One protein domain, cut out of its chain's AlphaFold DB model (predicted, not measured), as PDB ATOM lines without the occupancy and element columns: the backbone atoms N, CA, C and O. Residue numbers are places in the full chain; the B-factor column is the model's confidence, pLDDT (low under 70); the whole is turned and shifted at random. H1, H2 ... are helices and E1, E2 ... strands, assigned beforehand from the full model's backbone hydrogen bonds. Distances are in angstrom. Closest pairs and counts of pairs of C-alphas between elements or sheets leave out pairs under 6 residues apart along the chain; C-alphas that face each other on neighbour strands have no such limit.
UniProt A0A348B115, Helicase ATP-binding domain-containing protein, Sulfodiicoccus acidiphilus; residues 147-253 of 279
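What this domain is: This is residues 147 to 253 of the 279 residues of the protein "Helicase ATP-binding domain-containing protein" of Sulfodiicoccus acidiphilus (UniProt A0A348B115). A small three-stranded sheet stands at one end of a cluster of four helices; H4, in the middle, packs on H1 and on the long H3, and reaches E3 with residues 230 to 234. H1 and H2 lie side by side as a hairpin; H3 meets H2 steeply near the beginnings of both. The 107 printed residues hold, in order, H1 H2 E1 H3 H4 E2 E3; the sheet, E1 E2 E3, is antiparallel, and the class is mostly helix. The whole is compact, with a radius of gyration of the C-alphas of 14.1 A, and only just elongated, spanning 41 by 27 by 26 A.

How they stand to each other: E2, residues 241 to 245, forms an antiparallel hairpin with E3, residues 248 to 252; N 243 and O 250 are 2.8 A apart, within hydrogen-bond range. E1, residues 187 to 189, is antiparallel to E2, with N 189 and O 242 2.8 A apart. H4, residues 224 to 234, is on the sheet, over E3. H1, residues 150 to 159, touches H4 at a steep tilt of 58 degrees; the closest C-alphas, Ala 156 and His 224, are 4.6 A apart. H2, residues 163 to 177, forms a helical hairpin with H1 at a shallow tilt of 7 degrees; the closest C-alphas, Met 157 and Arg 166, are 5.3 A apart. H3, residues 197 to 216, forms another with H4 at a steep tilt of 44 degrees, touching it with residues 200 to 207 alone; the closest C-alphas, Tyr 207 and Leu 225, are 5.5 A apart. H2 and H4 are apart. In H1, H2, H3 and H4 every O i to N i+4 pair is within hydrogen-bond range.

Where its parts are: H1 begins at C-alpha 150 (305.314, 213.434, 177.050); E3 ends at C-alpha 252 (306.526, 228.445, 166.571). H3 is 28.6 A long, H2 20.7 A.

The domain as a whole: The farthest C-alphas, Asn 190 and Gln 217, are 41.8 A apart. The printed part has no cut, no link is long, and no printed residue is under 70 in pLDDT.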
ATOM      1  N   ARG A 147     308.045 223.825 173.133       96.19
ATOM      2  CA  ARG A 147     307.857 222.383 172.935       96.19
ATOM      3  C   ARG A 147     307.126 221.744 174.109       96.19
ATOM      4  O   ARG A 147     307.540 221.892 175.259       96.19
ATOM      5  N   LEU A 148     306.091 220.970 173.803       97.62
ATOM      6  CA  LEU A 148     305.343 220.160 174.755       97.62
ATOM      7  C   LEU A 148     305.530 218.678 174.418       97.62
ATOM      8  O   LEU A 148     305.075 218.195 173.383       97.62
ATOM      9  N   SER A 149     306.228 217.963 175.299       96.62
ATOM     10  CA  SER A 149     306.533 216.537 175.148       96.62
ATOM     11  C   SER A 149     305.864 215.702 176.240       96.62
ATOM     12  O   SER A 149     305.505 216.217 177.304       96.62
ATOM     13  N   ARG A 150     305.776 214.384 176.023       96.19
ATOM     14  CA  ARG A 150     305.314 213.434 177.050       96.19
ATOM     15  C   ARG A 150     306.185 213.481 178.308       96.19
ATOM     16  O   ARG A 150     305.645 213.411 179.409       96.19
ATOM     17  N   ALA A 151     307.499 213.650 178.144       96.75
ATOM     18  CA  ALA A 151     308.438 213.801 179.252       96.75
ATOM     19  C   ALA A 151     308.170 215.092 180.041       96.75
ATOM     20  O   ALA A 151     308.086 215.048 181.264       96.75
ATOM     21  N   THR A 152     307.932 216.218 179.354       97.81
ATOM     22  CA  THR A 152     307.559 217.491 179.994       97.81
ATOM     23  C   THR A 152     306.288 217.336 180.826       97.81
ATOM     24  O   THR A 152     306.266 217.758 181.977       97.81
ATOM     25  N   LEU A 153     305.252 216.699 180.270       98.38
ATOM     26  CA  LEU A 153     303.989 216.450 180.973       98.38
ATOM     27  C   LEU A 153     304.176 215.518 182.177       98.38
ATOM     28  O   LEU A 153     303.645 215.793 183.246       98.38
ATOM     29  N   SER A 154     304.975 214.456 182.037       98.31
ATOM     30  CA  SER A 154     305.294 213.544 183.142       98.31
ATOM     31  C   SER A 154     306.005 214.262 184.287       98.31
ATOM     32  O   SER A 154     305.620 214.119 185.448       98.31
ATOM     33  N   SER A 155     307.017 215.072 183.970       98.25
ATOM     34  CA  SER A 155     307.725 215.853 184.979       98.25
ATOM     35  C   SER A 155     306.817 216.910 185.611       98.25
ATOM     36  O   SER A 155     306.838 217.069 186.829       98.25
ATOM     37  N   ALA A 156     305.958 217.572 184.829       98.50
ATOM     38  CA  ALA A 156     304.969 218.518 185.347       98.50
ATOM     39  C   ALA A 156     303.991 217.845 186.327       98.50
ATOM     40  O   ALA A 156     303.752 218.380 187.403       98.50
ATOM     41  N   MET A 157     303.499 216.637 186.022       98.62
ATOM     42  CA  MET A 157     302.637 215.872 186.936       98.62
ATOM     43  C   MET A 157     303.351 215.495 188.237       98.62
ATOM     44  O   MET A 157     302.738 215.528 189.302       98.62
ATOM     45  N   SER A 158     304.645 215.157 188.167       98.31
ATOM     46  CA  SER A 158     305.449 214.865 189.363       98.31
ATOM     47  C   SER A 158     305.670 216.097 190.251       98.31
ATOM     48  O   SER A 158     305.815 215.962 191.464       98.31
ATOM     49  N   GLN A 159     305.674 217.290 189.646       97.94
ATOM     50  CA  GLN A 159     305.820 218.575 190.330       97.94
ATOM     51  C   GLN A 159     304.490 219.127 190.856       97.94
ATOM     52  O   GLN A 159     304.499 219.879 191.828       97.94
ATOM     53  N   ALA A 160     303.370 218.749 190.236       98.12
ATOM     54  CA  ALA A 160     302.035 219.178 190.624       98.12
ATOM     55  C   ALA A 160     301.638 218.647 192.007       98.12
ATOM     56  O   ALA A 160     301.905 217.495 192.371       98.12
ATOM     57  N   THR A 161     300.935 219.479 192.757       97.62
ATOM     58  CA  THR A 161     300.460 219.219 194.117       97.62
ATOM     59  C   THR A 161     298.950 219.006 194.172       97.62
ATOM     60  O   THR A 161     298.506 218.171 194.959       97.62
ATOM     61  N   SER A 162     298.169 219.666 193.308       97.44
ATOM     62  CA  SER A 162     296.727 219.440 193.185       97.44
ATOM     63  C   SER A 162     296.418 218.226 192.321       97.44
ATOM     64  O   SER A 162     296.983 218.018 191.243       97.44
ATOM     65  N   GLU A 163     295.433 217.447 192.758       97.88
ATOM     66  CA  GLU A 163     294.859 216.370 191.956       97.88
ATOM     67  C   GLU A 163     294.181 216.908 190.686       97.88
ATOM     68  O   GLU A 163     294.286 216.293 189.626       97.88
ATOM     69  N   LEU A 164     293.567 218.098 190.748       97.88
ATOM     70  CA  LEU A 164     292.946 218.734 189.582       97.88
ATOM     71  C   LEU A 164     293.981 219.024 188.489       97.88
ATOM     72  O   LEU A 164     293.779 218.649 187.335       97.88
ATOM     73  N   VAL A 165     295.125 219.607 188.855       98.38
ATOM     74  CA  VAL A 165     296.217 219.889 187.910       98.38
ATOM     75  C   VAL A 165     296.817 218.599 187.357       98.38
ATOM     76  O   VAL A 165     297.048 218.496 186.150       98.38
ATOM     77  N   ARG A 166     297.006 217.570 188.192       98.56
ATOM     78  CA  ARG A 166     297.449 216.246 187.718       98.56
ATOM     79  C   ARG A 166     296.473 215.652 186.700       98.56
ATOM     80  O   ARG A 166     296.916 215.115 185.687       98.56
ATOM     81  N   ASN A 167     295.168 215.803 186.920       98.19
ATOM     82  CA  ASN A 167     294.137 215.339 185.991       98.19
ATOM     83  C   ASN A 167     294.163 216.109 184.662       98.19
ATOM     84  O   ASN A 167     294.071 215.482 183.605       98.19
ATOM     85  N   ILE A 168     294.346 217.434 184.691       98.25
ATOM     86  CA  ILE A 168     294.514 218.265 183.483       98.25
ATOM     87  C   ILE A 168     295.726 217.783 182.670       98.25
ATOM     88  O   ILE A 168     295.615 217.474 181.481       98.25
ATOM     89  N   LEU A 169     296.882 217.642 183.322       98.50
ATOM     90  CA  LEU A 169     298.125 217.204 182.679       98.50
ATOM     91  C   LEU A 169     298.034 215.770 182.132       98.50
ATOM     92  O   LEU A 169     298.548 215.494 181.047       98.50
ATOM     93  N   SER A 170     297.352 214.873 182.846       98.00
ATOM     94  CA  SER A 170     297.100 213.499 182.399       98.00
ATOM     95  C   SER A 170     296.216 213.470 181.148       98.00
ATOM     96  O   SER A 170     296.580 212.852 180.144       98.00
ATOM     97  N   LYS A 171     295.107 214.226 181.134       97.12
ATOM     98  CA  LYS A 171     294.256 214.384 179.939       97.12
ATOM     99  C   LYS A 171     295.059 214.900 178.743       97.12
ATOM    100  O   LYS A 171     294.925 214.361 177.643       97.12
ATOM    101  N   LEU A 172     295.923 215.898 178.947       96.88
ATOM    102  CA  LEU A 172     296.823 216.391 177.899       96.88
ATOM    103  C   LEU A 172     297.793 215.315 177.409       96.88
ATOM    104  O   LEU A 172     298.011 215.192 176.205       96.88
ATOM    105  N   GLN A 173     298.360 214.515 178.314       96.69
ATOM    106  CA  GLN A 173     299.273 213.433 177.950       96.69
ATOM    107  C   GLN A 173     298.571 212.350 177.122       96.69
ATOM    108  O   GLN A 173     299.151 211.860 176.150       96.69
ATOM    109  N   HIS A 174     297.321 212.018 177.452       95.38
ATOM    110  CA  HIS A 174     296.493 211.117 176.650       95.38
ATOM    111  C   HIS A 174     296.208 211.690 175.258       95.38
ATOM    112  O   HIS A 174     296.429 210.990 174.271       95.38
ATOM    113  N   LYS A 175     295.808 212.969 175.158       94.31
ATOM    114  CA  LYS A 175     295.604 213.650 173.863       94.31
ATOM    115  C   LYS A 175     296.881 213.643 173.014       94.31
ATOM    116  O   LYS A 175     296.823 213.310 171.837       94.31
ATOM    117  N   LEU A 176     298.036 213.948 173.612       93.44
ATOM    118  CA  LEU A 176     299.333 213.929 172.927       93.44
ATOM    119  C   LEU A 176     299.707 212.524 172.437       93.44
ATOM    120  O   LEU A 176     300.242 212.381 171.345       93.44
ATOM    121  N   SER A 177     299.413 211.488 173.225       91.44
ATOM    122  CA  SER A 177     299.731 210.095 172.875       91.44
ATOM    123  C   SER A 177     298.833 209.532 171.767       91.44
ATOM    124  O   SER A 177     299.196 208.540 171.147       91.44
ATOM    125  N   ALA A 178     297.675 210.147 171.522       91.25
ATOM    126  CA  ALA A 178     296.789 209.793 170.416       91.25
ATOM    127  C   ALA A 178     297.220 210.418 169.074       91.25
ATOM    128  O   ALA A 178     296.659 210.073 168.034       91.25
ATOM    129  N   LEU A 179     298.193 211.339 169.079       89.31
ATOM    130  CA  LEU A 179     298.725 211.935 167.857       89.31
ATOM    131  C   LEU A 179     299.662 210.958 167.128       89.31
ATOM    132  O   LEU A 179     300.343 210.159 167.773       89.31
ATOM    133  N   PRO A 180     299.726 211.017 165.785       87.62
ATOM    134  CA  PRO A 180     300.556 210.108 165.005       87.62
ATOM    135  C   PRO A 180     302.043 210.303 165.310       87.62
ATOM    136  O   PRO A 180     302.516 211.428 165.446       87.62
ATOM    137  N   GLU A 181     302.824 209.228 165.340       83.81
ATOM    138  CA  GLU A 181     304.275 209.385 165.400       83.81
ATOM    139  C   GLU A 181     304.804 209.972 164.087       83.81
ATOM    140  O   GLU A 181     304.490 209.525 162.982       83.81
ATOM    141  N   VAL A 182     305.621 211.011 164.219       86.19
ATOM    142  CA  VAL A 182     306.285 211.686 163.109       86.19
ATOM    143  C   VAL A 182     307.768 211.720 163.440       86.19
ATOM    144  O   VAL A 182     308.132 212.047 164.569       86.19
ATOM    145  N   GLY A 183     308.615 211.382 162.464       86.25
ATOM    146  CA  GLY A 183     310.068 211.498 162.592       86.25
ATOM    147  C   GLY A 183     310.538 212.953 162.737       86.25
ATOM    148  O   GLY A 183     309.786 213.843 163.140       86.25
ATOM    149  N   GLU A 184     311.781 213.228 162.355       84.75
ATOM    150  CA  GLU A 184     312.388 214.566 162.441       84.75
ATOM    151  C   GLU A 184     311.920 215.508 161.317       84.75
ATOM    152  O   GLU A 184     312.700 216.081 160.566       84.75
ATOM    153  N   ARG A 185     310.604 215.666 161.183       90.81
ATOM    154  CA  ARG A 185     309.967 216.644 160.295       90.81
ATOM    155  C   ARG A 185     308.883 217.395 161.051       90.81
ATOM    156  O   ARG A 185     308.392 216.913 162.069       90.81
ATOM    157  N   TYR A 186     308.520 218.571 160.560       92.69
ATOM    158  CA  TYR A 186     307.409 219.343 161.103       92.69
ATOM    159  C   TYR A 186     306.131 219.006 160.334       92.69
ATOM    160  O   TYR A 186     306.058 219.213 159.123       92.69
ATOM    161  N   LEU A 187     305.125 218.488 161.037       95.12
ATOM    162  CA  LEU A 187     303.781 218.278 160.498       95.12
ATOM    163  C   LEU A 187     302.831 219.303 161.116       95.12
ATOM    164  O   LEU A 187     302.661 219.306 162.329       95.12
ATOM    165  N   LEU A 188     302.220 220.170 160.308       95.81
ATOM    166  CA  LEU A 188     301.262 221.163 160.800       95.81
ATOM    167  C   LEU A 188     300.035 220.478 161.427       95.81
ATOM    168  O   LEU A 188     299.455 219.576 160.824       95.81
ATOM    169  N   ILE A 189     299.635 220.936 162.613       94.62
ATOM    170  CA  ILE A 189     298.435 220.493 163.325       94.62
ATOM    171  C   ILE A 189     297.417 221.633 163.302       94.62
ATOM    172  O   ILE A 189     297.656 222.695 163.873       94.62
ATOM    173  N   ASN A 190     296.284 221.410 162.633       90.44
ATOM    174  CA  ASN A 190     295.233 222.424 162.497       90.44
ATOM    175  C   ASN A 190     294.360 222.550 163.752       90.44
ATOM    176  O   ASN A 190     293.847 223.630 164.017       90.44
ATOM    177  N   ASP A 191     294.212 221.464 164.513       90.44
ATOM    178  CA  ASP A 191     293.405 221.411 165.735       90.44
ATOM    179  C   ASP A 191     294.249 220.848 166.893       90.44
ATOM    180  O   ASP A 191     294.189 219.654 167.205       90.44
ATOM    181  N   PRO A 192     295.180 221.649 167.445       91.25
ATOM    182  CA  PRO A 192     296.009 221.206 168.552       91.25
ATOM    183  C   PRO A 192     295.174 221.088 169.834       91.25
ATOM    184  O   PRO A 192     294.199 221.820 170.003       91.25
ATOM    185  N   PRO A 193     295.574 220.234 170.794       92.06
ATOM    186  CA  PRO A 193     294.963 220.226 172.115       92.06
ATOM    187  C   PRO A 193     294.926 221.634 172.714       92.06
ATOM    188  O   PRO A 193     295.930 222.346 172.674       92.06
ATOM    189  N   THR A 194     293.789 221.997 173.298       91.94
ATOM    190  CA  THR A 194     293.575 223.246 174.032       91.94
ATOM    191  C   THR A 194     293.388 222.977 175.524       91.94
ATOM    192  O   THR A 194     293.158 221.833 175.942       91.94
ATOM    193  N   LEU A 195     293.516 224.049 176.304       95.06
ATOM    194  CA  LEU A 195     293.122 224.124 177.703       95.06
ATOM    195  C   LEU A 195     292.101 225.241 177.868       95.06
ATOM    196  O   LEU A 195     292.251 226.307 177.254       95.06
ATOM    197  N   GLU A 196     291.113 224.993 178.713       95.38
ATOM    198  CA  GLU A 196     290.132 226.000 179.100       95.38
ATOM    199  C   GLU A 196     290.770 227.081 179.995       95.38
ATOM    200  O   GLU A 196     291.884 226.934 180.513       95.38
ATOM    201  N   ALA A 197     290.092 228.222 180.139       95.94
ATOM    202  CA  ALA A 197     290.635 229.364 180.878       95.94
ATOM    203  C   ALA A 197     290.867 229.052 182.369       95.94
ATOM    204  O   ALA A 197     291.892 229.455 182.916       95.94
ATOM    205  N   ASP A 198     289.958 228.301 182.985       97.19
ATOM    206  CA  ASP A 198     290.049 227.819 184.365       97.19
ATOM    207  C   ASP A 198     291.165 226.774 184.536       97.19
ATOM    208  O   ASP A 198     291.921 226.820 185.507       97.19
ATOM    209  N   GLU A 199     291.348 225.873 183.566       97.69
ATOM    210  CA  GLU A 199     292.470 224.923 183.566       97.69
ATOM    211  C   GLU A 199     293.829 225.645 183.504       97.69
ATOM    212  O   GLU A 199     294.785 225.247 184.179       97.69
ATOM    213  N   LEU A 200     293.923 226.716 182.707       97.38
ATOM    214  CA  LEU A 200     295.121 227.556 182.629       97.38
ATOM    215  C   LEU A 200     295.376 228.335 183.921       97.38
ATOM    216  O   LEU A 200     296.536 228.464 184.315       97.38
ATOM    217  N   GLU A 201     294.327 228.830 184.578       98.12
ATOM    218  CA  GLU A 201     294.421 229.518 185.869       98.12
ATOM    219  C   GLU A 201     294.954 228.578 186.959       98.12
ATOM    220  O   GLU A 201     295.947 228.893 187.614       98.12
ATOM    221  N   LEU A 202     294.412 227.359 187.056       98.19
ATOM    222  CA  LEU A 202     294.898 226.345 188.000       98.19
ATOM    223  C   LEU A 202     296.380 225.992 187.780       98.19
ATOM    224  O   LEU A 202     297.146 225.847 188.738       98.19
ATOM    225  N   LEU A 203     296.810 225.860 186.520       98.00
ATOM    226  CA  LEU A 203     298.220 225.630 186.184       98.00
ATOM    227  C   LEU A 203     299.107 226.826 186.541       98.00
ATOM    228  O   LEU A 203     300.236 226.632 186.997       98.00
ATOM    229  N   GLN A 204     298.619 228.044 186.307       98.31
ATOM    230  CA  GLN A 204     299.318 229.289 186.613       98.31
ATOM    231  C   GLN A 204     299.543 229.447 188.121       98.31
ATOM    232  O   GLN A 204     300.657 229.795 188.529       98.31
ATOM    233  N   ASP A 205     298.535 229.140 188.935       98.44
ATOM    234  CA  ASP A 205     298.623 229.207 190.394       98.44
ATOM    235  C   ASP A 205     299.669 228.234 190.946       98.44
ATOM    236  O   ASP A 205     300.553 228.624 191.717       98.44
ATOM    237  N   GLU A 206     299.641 226.973 190.503       98.31
ATOM    238  CA  GLU A 206     300.641 225.989 190.925       98.31
ATOM    239  C   GLU A 206     302.047 226.300 190.405       98.31
ATOM    240  O   GLU A 206     303.035 226.097 191.118       98.31
ATOM    241  N   TYR A 207     302.156 226.824 189.181       98.19
ATOM    242  CA  TYR A 207     303.425 227.289 188.631       98.19
ATOM    243  C   TYR A 207     304.051 228.377 189.517       98.19
ATOM    244  O   TYR A 207     305.230 228.256 189.871       98.19
ATOM    245  N   GLU A 208     303.286 229.402 189.908       97.81
ATOM    246  CA  GLU A 208     303.780 230.492 190.762       97.81
ATOM    247  C   GLU A 208     304.061 230.020 192.194       97.81
ATOM    248  O   GLU A 208     305.075 230.417 192.774       97.81
ATOM    249  N   ALA A 209     303.239 229.126 192.749       97.44
ATOM    250  CA  ALA A 209     303.488 228.533 194.063       97.44
ATOM    251  C   ALA A 209     304.808 227.739 194.087       97.44
ATOM    252  O   ALA A 209     305.636 227.921 194.986       97.44
ATOM    253  N   LEU A 210     305.055 226.905 193.069       97.50
ATOM    254  CA  LEU A 210     306.313 226.167 192.939       97.50
ATOM    255  C   LEU A 210     307.503 227.117 192.745       97.50
ATOM    256  O   LEU A 210     308.556 226.931 193.355       97.50
ATOM    257  N   ARG A 211     307.337 228.156 191.924       96.12
ATOM    258  CA  ARG A 211     308.366 229.171 191.670       96.12
ATOM    259  C   ARG A 211     308.754 229.946 192.934       96.12
ATOM    260  O   ARG A 211     309.945 230.161 193.182       96.12
ATOM    261  N   ALA A 212     307.770 230.311 193.751       95.88
ATOM    262  CA  ALA A 212     307.981 230.943 195.048       95.88
ATOM    263  C   ALA A 212     308.755 230.017 195.993       95.88
ATOM    264  O   ALA A 212     309.823 230.388 196.481       95.88
ATOM    265  N   LYS A 213     308.284 228.773 196.139       96.25
ATOM    266  CA  LYS A 213     308.919 227.750 196.977       96.25
ATOM    267  C   LYS A 213     310.381 227.503 196.593       96.25
ATOM    268  O   LYS A 213     311.238 227.426 197.466       96.25
ATOM    269  N   MET A 214     310.691 227.399 195.300       96.31
ATOM    270  CA  MET A 214     312.070 227.220 194.818       96.31
ATOM    271  C   MET A 214     312.982 228.399 195.182       96.31
ATOM    272  O   MET A 214     314.138 228.193 195.561       96.31
ATOM    273  N   THR A 215     312.462 229.625 195.071       95.19
ATOM    274  CA  THR A 215     313.184 230.850 195.444       95.19
ATOM    275  C   THR A 215     313.449 230.894 196.949       95.19
ATOM    276  O   THR A 215     314.590 231.104 197.353       95.19
ATOM    277  N   GLU A 216     312.435 230.617 197.775       94.50
ATOM    278  CA  GLU A 216     312.548 230.555 199.243       94.50
ATOM    279  C   GLU A 216     313.548 229.484 199.701       94.50
ATOM    280  O   GLU A 216     314.344 229.705 200.610       94.50
ATOM    281  N   GLN A 217     313.560 228.333 199.028       95.31
ATOM    282  CA  GLN A 217     314.479 227.229 199.315       95.31
ATOM    283  C   GLN A 217     315.885 227.436 198.737       95.31
ATOM    284  O   GLN A 217     316.734 226.554 198.894       95.31
ATOM    285  N   ARG A 218     316.143 228.557 198.044       95.25
ATOM    286  CA  ARG A 218     317.414 228.843 197.350       95.25
ATOM    287  C   ARG A 218     317.848 227.717 196.397       95.25
ATOM    288  O   ARG A 218     319.038 227.513 196.154       95.25
ATOM    289  N   LYS A 219     316.878 226.977 195.856       95.88
ATOM    290  CA  LYS A 219     317.089 225.828 194.970       95.88
ATOM    291  C   LYS A 219     316.108 225.908 193.813       95.88
ATOM    292  O   LYS A 219     315.009 225.359 193.854       95.88
ATOM    293  N   ILE A 220     316.534 226.609 192.775       96.94
ATOM    294  CA  ILE A 220     315.754 226.836 191.569       96.94
ATOM    295  C   ILE A 220     316.135 225.770 190.551       96.94
ATOM    296  O   ILE A 220     317.267 225.734 190.070       96.94
ATOM    297  N   GLY A 221     315.182 224.884 190.277       95.75
ATOM    298  CA  GLY A 221     315.273 223.846 189.260       95.75
ATOM    299  C   GLY A 221     314.327 224.110 188.093       95.75
ATOM    300  O   GLY A 221     313.591 225.099 188.071       95.75
ATOM    301  N   ARG A 222     314.343 223.213 187.105       96.00
ATOM    302  CA  ARG A 222     313.433 223.289 185.961       96.00
ATOM    303  C   ARG A 222     311.974 223.235 186.422       96.00
ATOM    304  O   ARG A 222     311.574 222.279 187.085       96.00
ATOM    305  N   ASN A 223     311.163 224.214 186.019       97.12
ATOM    306  CA  ASN A 223     309.724 224.215 186.275       97.12
ATOM    307  C   ASN A 223     308.963 223.719 185.033       97.12
ATOM    308  O   ASN A 223     308.779 224.441 184.044       97.12
ATOM    309  N   HIS A 224     308.537 222.459 185.062       98.12
ATOM    310  CA  HIS A 224     307.839 221.842 183.938       98.12
ATOM    311  C   HIS A 224     306.384 222.304 183.834       98.12
ATOM    312  O   HIS A 224     305.894 222.400 182.711       98.12
ATOM    313  N   LEU A 225     305.733 222.691 184.942       98.31
ATOM    314  CA  LEU A 225     304.428 223.372 184.895       98.31
ATOM    315  C   LEU A 225     304.530 224.660 184.070       98.31
ATOM    316  O   LEU A 225     303.732 224.886 183.164       98.31
ATOM    317  N   GLY A 226     305.592 225.439 184.296       97.38
ATOM    318  CA  GLY A 226     305.884 226.641 183.514       97.38
ATOM    319  C   GLY A 226     306.097 226.355 182.027       97.38
ATOM    320  O   GLY A 226     305.618 227.102 181.179       97.38
ATOM    321  N   SER A 227     306.764 225.247 181.688       97.38
ATOM    322  CA  SER A 227     306.957 224.836 180.288       97.38
ATOM    323  C   SER A 227     305.625 224.500 179.596       97.38
ATOM    324  O   SER A 227     305.429 224.880 178.442       97.38
ATOM    325  N   VAL A 228     304.701 223.831 180.301       98.31
ATOM    326  CA  VAL A 228     303.345 223.533 179.802       98.31
ATOM    327  C   VAL A 228     302.555 224.827 179.614       98.31
ATOM    328  O   VAL A 228     302.078 225.101 178.516       98.31
ATOM    329  N   LEU A 229     302.477 225.656 180.654       97.88
ATOM    330  CA  LEU A 229     301.760 226.928 180.629       97.88
ATOM    331  C   LEU A 229     302.241 227.830 179.480       97.88
ATOM    332  O   LEU A 229     301.438 228.305 178.680       97.88
ATOM    333  N   ARG A 230     303.560 228.021 179.345       95.88
ATOM    334  CA  ARG A 230     304.150 228.857 178.287       95.88
ATOM    335  C   ARG A 230     303.877 228.325 176.885       95.88
ATOM    336  O   ARG A 230     303.748 229.128 175.966       95.88
ATOM    337  N   PHE A 231     303.766 227.007 176.706       97.69
ATOM    338  CA  PHE A 231     303.339 226.442 175.427       97.69
ATOM    339  C   PHE A 231     301.938 226.946 175.059       97.69
ATOM    340  O   PHE A 231     301.774 227.523 173.987       97.69
ATOM    341  N   PHE A 232     300.959 226.818 175.959       97.50
ATOM    342  CA  PHE A 232     299.585 227.254 175.691       97.50
ATOM    343  C   PHE A 232     299.443 228.773 175.578       97.50
ATOM    344  O   PHE A 232     298.739 229.254 174.692       97.50
ATOM    345  N   LEU A 233     300.145 229.539 176.418       94.69
ATOM    346  CA  LEU A 233     300.163 231.000 176.309       94.69
ATOM    347  C   LEU A 233     300.748 231.457 174.970       94.69
ATOM    348  O   LEU A 233     300.209 232.384 174.370       94.69
ATOM    349  N   SER A 234     301.774 230.768 174.457       93.75
ATOM    350  CA  SER A 234     302.352 231.105 173.152       93.75
ATOM    351  C   SER A 234     301.358 230.945 172.002       93.75
ATOM    352  O   SER A 234     301.488 231.637 171.005       93.75
ATOM    353  N   LEU A 235     300.329 230.095 172.124       94.06
ATOM    354  CA  LEU A 235     299.317 229.921 171.070       94.06
ATOM    355  C   LEU A 235     298.463 231.177 170.853       94.06
ATOM    356  O   LEU A 235     297.794 231.294 169.830       94.06
ATOM    357  N   ARG A 236     298.481 232.109 171.813       91.69
ATOM    358  CA  ARG A 236     297.779 233.393 171.735       91.69
ATOM    359  C   ARG A 236     298.591 234.462 170.998       91.69
ATOM    360  O   ARG A 236     298.049 235.523 170.701       91.69
ATOM    361  N   GLU A 237     299.875 234.220 170.725       89.50
ATOM    362  CA  GLU A 237     300.714 235.179 170.005       89.50
ATOM    363  C   GLU A 237     300.407 235.144 168.491       89.50
ATOM    364  O   GLU A 237     300.210 234.065 167.920       89.50
ATOM    365  N   PRO A 238     300.400 236.300 167.802       88.38
ATOM    366  CA  PRO A 238     300.129 236.363 166.369       88.38
ATOM    367  C   PRO A 238     301.078 235.498 165.526       88.38
ATOM    368  O   PRO A 238     302.282 235.432 165.772       88.38
ATOM    369  N   GLY A 239     300.535 234.851 164.490       89.69
ATOM    370  CA  GLY A 239     301.316 234.074 163.517       89.69
ATOM    371  C   GLY A 239     301.836 232.723 164.022       89.69
ATOM    372  O   GLY A 239     302.470 231.989 163.259       89.69
ATOM    373  N   ARG A 240     301.558 232.352 165.278       93.00
ATOM    374  CA  ARG A 240     301.948 231.053 165.834       93.00
ATOM    375  C   ARG A 240     301.179 229.917 165.185       93.00
ATOM    376  O   ARG A 240     299.962 229.966 165.027       93.00
ATOM    377  N   LYS A 241     301.914 228.865 164.839       95.38
ATOM    378  CA  LYS A 241     301.368 227.600 164.355       95.38
ATOM    379  C   LYS A 241     301.873 226.466 165.231       95.38
ATOM    380  O   LYS A 241     302.983 226.533 165.765       95.38
ATOM    381  N   VAL A 242     301.057 225.425 165.355       97.00
ATOM    382  CA  VAL A 242     301.419 224.213 166.087       97.00
ATOM    383  C   VAL A 242     301.799 223.118 165.109       97.00
ATOM    384  O   VAL A 242     301.091 222.845 164.144       97.00
ATOM    385  N   PHE A 243     302.921 222.475 165.379       96.31
ATOM    386  CA  PHE A 243     303.453 221.377 164.597       96.31
ATOM    387  C   PHE A 243     303.679 220.163 165.487       96.31
ATOM    388  O   PHE A 243     303.937 220.291 166.680       96.31
ATOM    389  N   LEU A 244     303.645 218.984 164.891       96.00
ATOM    390  CA  LEU A 244     304.129 217.753 165.484       96.00
ATOM    391  C   LEU A 244     305.530 217.473 164.952       96.00
ATOM    392  O   LEU A 244     305.762 217.511 163.741       96.00
ATOM    393  N   ASN A 245     306.461 217.220 165.862       94.69
ATOM    394  CA  ASN A 245     307.850 216.925 165.545       94.69
ATOM    395  C   ASN A 245     308.410 215.954 166.589       94.69
ATOM    396  O   ASN A 245     308.360 216.253 167.783       94.69
ATOM    397  N   GLY A 246     308.914 214.792 166.164       89.56
ATOM    398  CA  GLY A 246     309.517 213.803 167.068       89.56
ATOM    399  C   GLY A 246     308.638 213.431 168.272       89.56
ATOM    400  O   GLY A 246     309.132 213.375 169.394       89.56
ATOM    401  N   GLY A 247     307.321 213.289 168.070       88.69
ATOM    402  CA  GLY A 247     306.358 212.963 169.136       88.69
ATOM    403  C   GLY A 247     306.037 214.098 170.124       88.69
ATOM    404  O   GLY A 247     305.371 213.864 171.134       88.69
ATOM    405  N   SER A 248     306.484 215.326 169.849       95.06
ATOM    406  CA  SER A 248     306.169 216.518 170.639       95.06
ATOM    407  C   SER A 248     305.362 217.523 169.834       95.06
ATOM    408  O   SER A 248     305.597 217.709 168.640       95.06
ATOM    409  N   LEU A 249     304.480 218.249 170.518       96.94
ATOM    410  CA  LEU A 249     303.896 219.460 169.960       96.94
ATOM    411  C   LEU A 249     304.907 220.598 170.041       96.94
ATOM    412  O   LEU A 249     305.603 220.766 171.044       96.94
ATOM    413  N   VAL A 250     304.962 221.390 168.984       96.81
ATOM    414  CA  VAL A 250     305.869 222.513 168.822       96.81
ATOM    415  C   VAL A 250     305.073 223.731 168.379       96.81
ATOM    416  O   VAL A 250     304.486 223.726 167.305       96.81
ATOM    417  N   SER A 251     305.075 224.782 169.190       96.38
ATOM    418  CA  SER A 251     304.529 226.091 168.845       96.38
ATOM    419  C   SER A 251     305.663 226.994 168.372       96.38
ATOM    420  O   SER A 251     306.589 227.286 169.139       96.38
ATOM    421  N   LYS A 252     305.596 227.447 167.116       94.06
ATOM    422  CA  LYS A 252     306.526 228.445 166.571       94.06
ATOM    423  C   LYS A 252     305.870 229.339 165.525       94.06
ATOM    424  O   LYS A 252     304.862 228.966 164.929       94.06
ATOM    425  N   ASN A 253     306.439 230.524 165.319       92.31
ATOM    426  CA  ASN A 253     306.110 231.344 164.159       92.31
ATOM    427  C   ASN A 253     307.041 230.903 163.014       92.31
ATOM    428  O   ASN A 253     308.256 230.985 163.192       92.31
TER     429      ASN A 253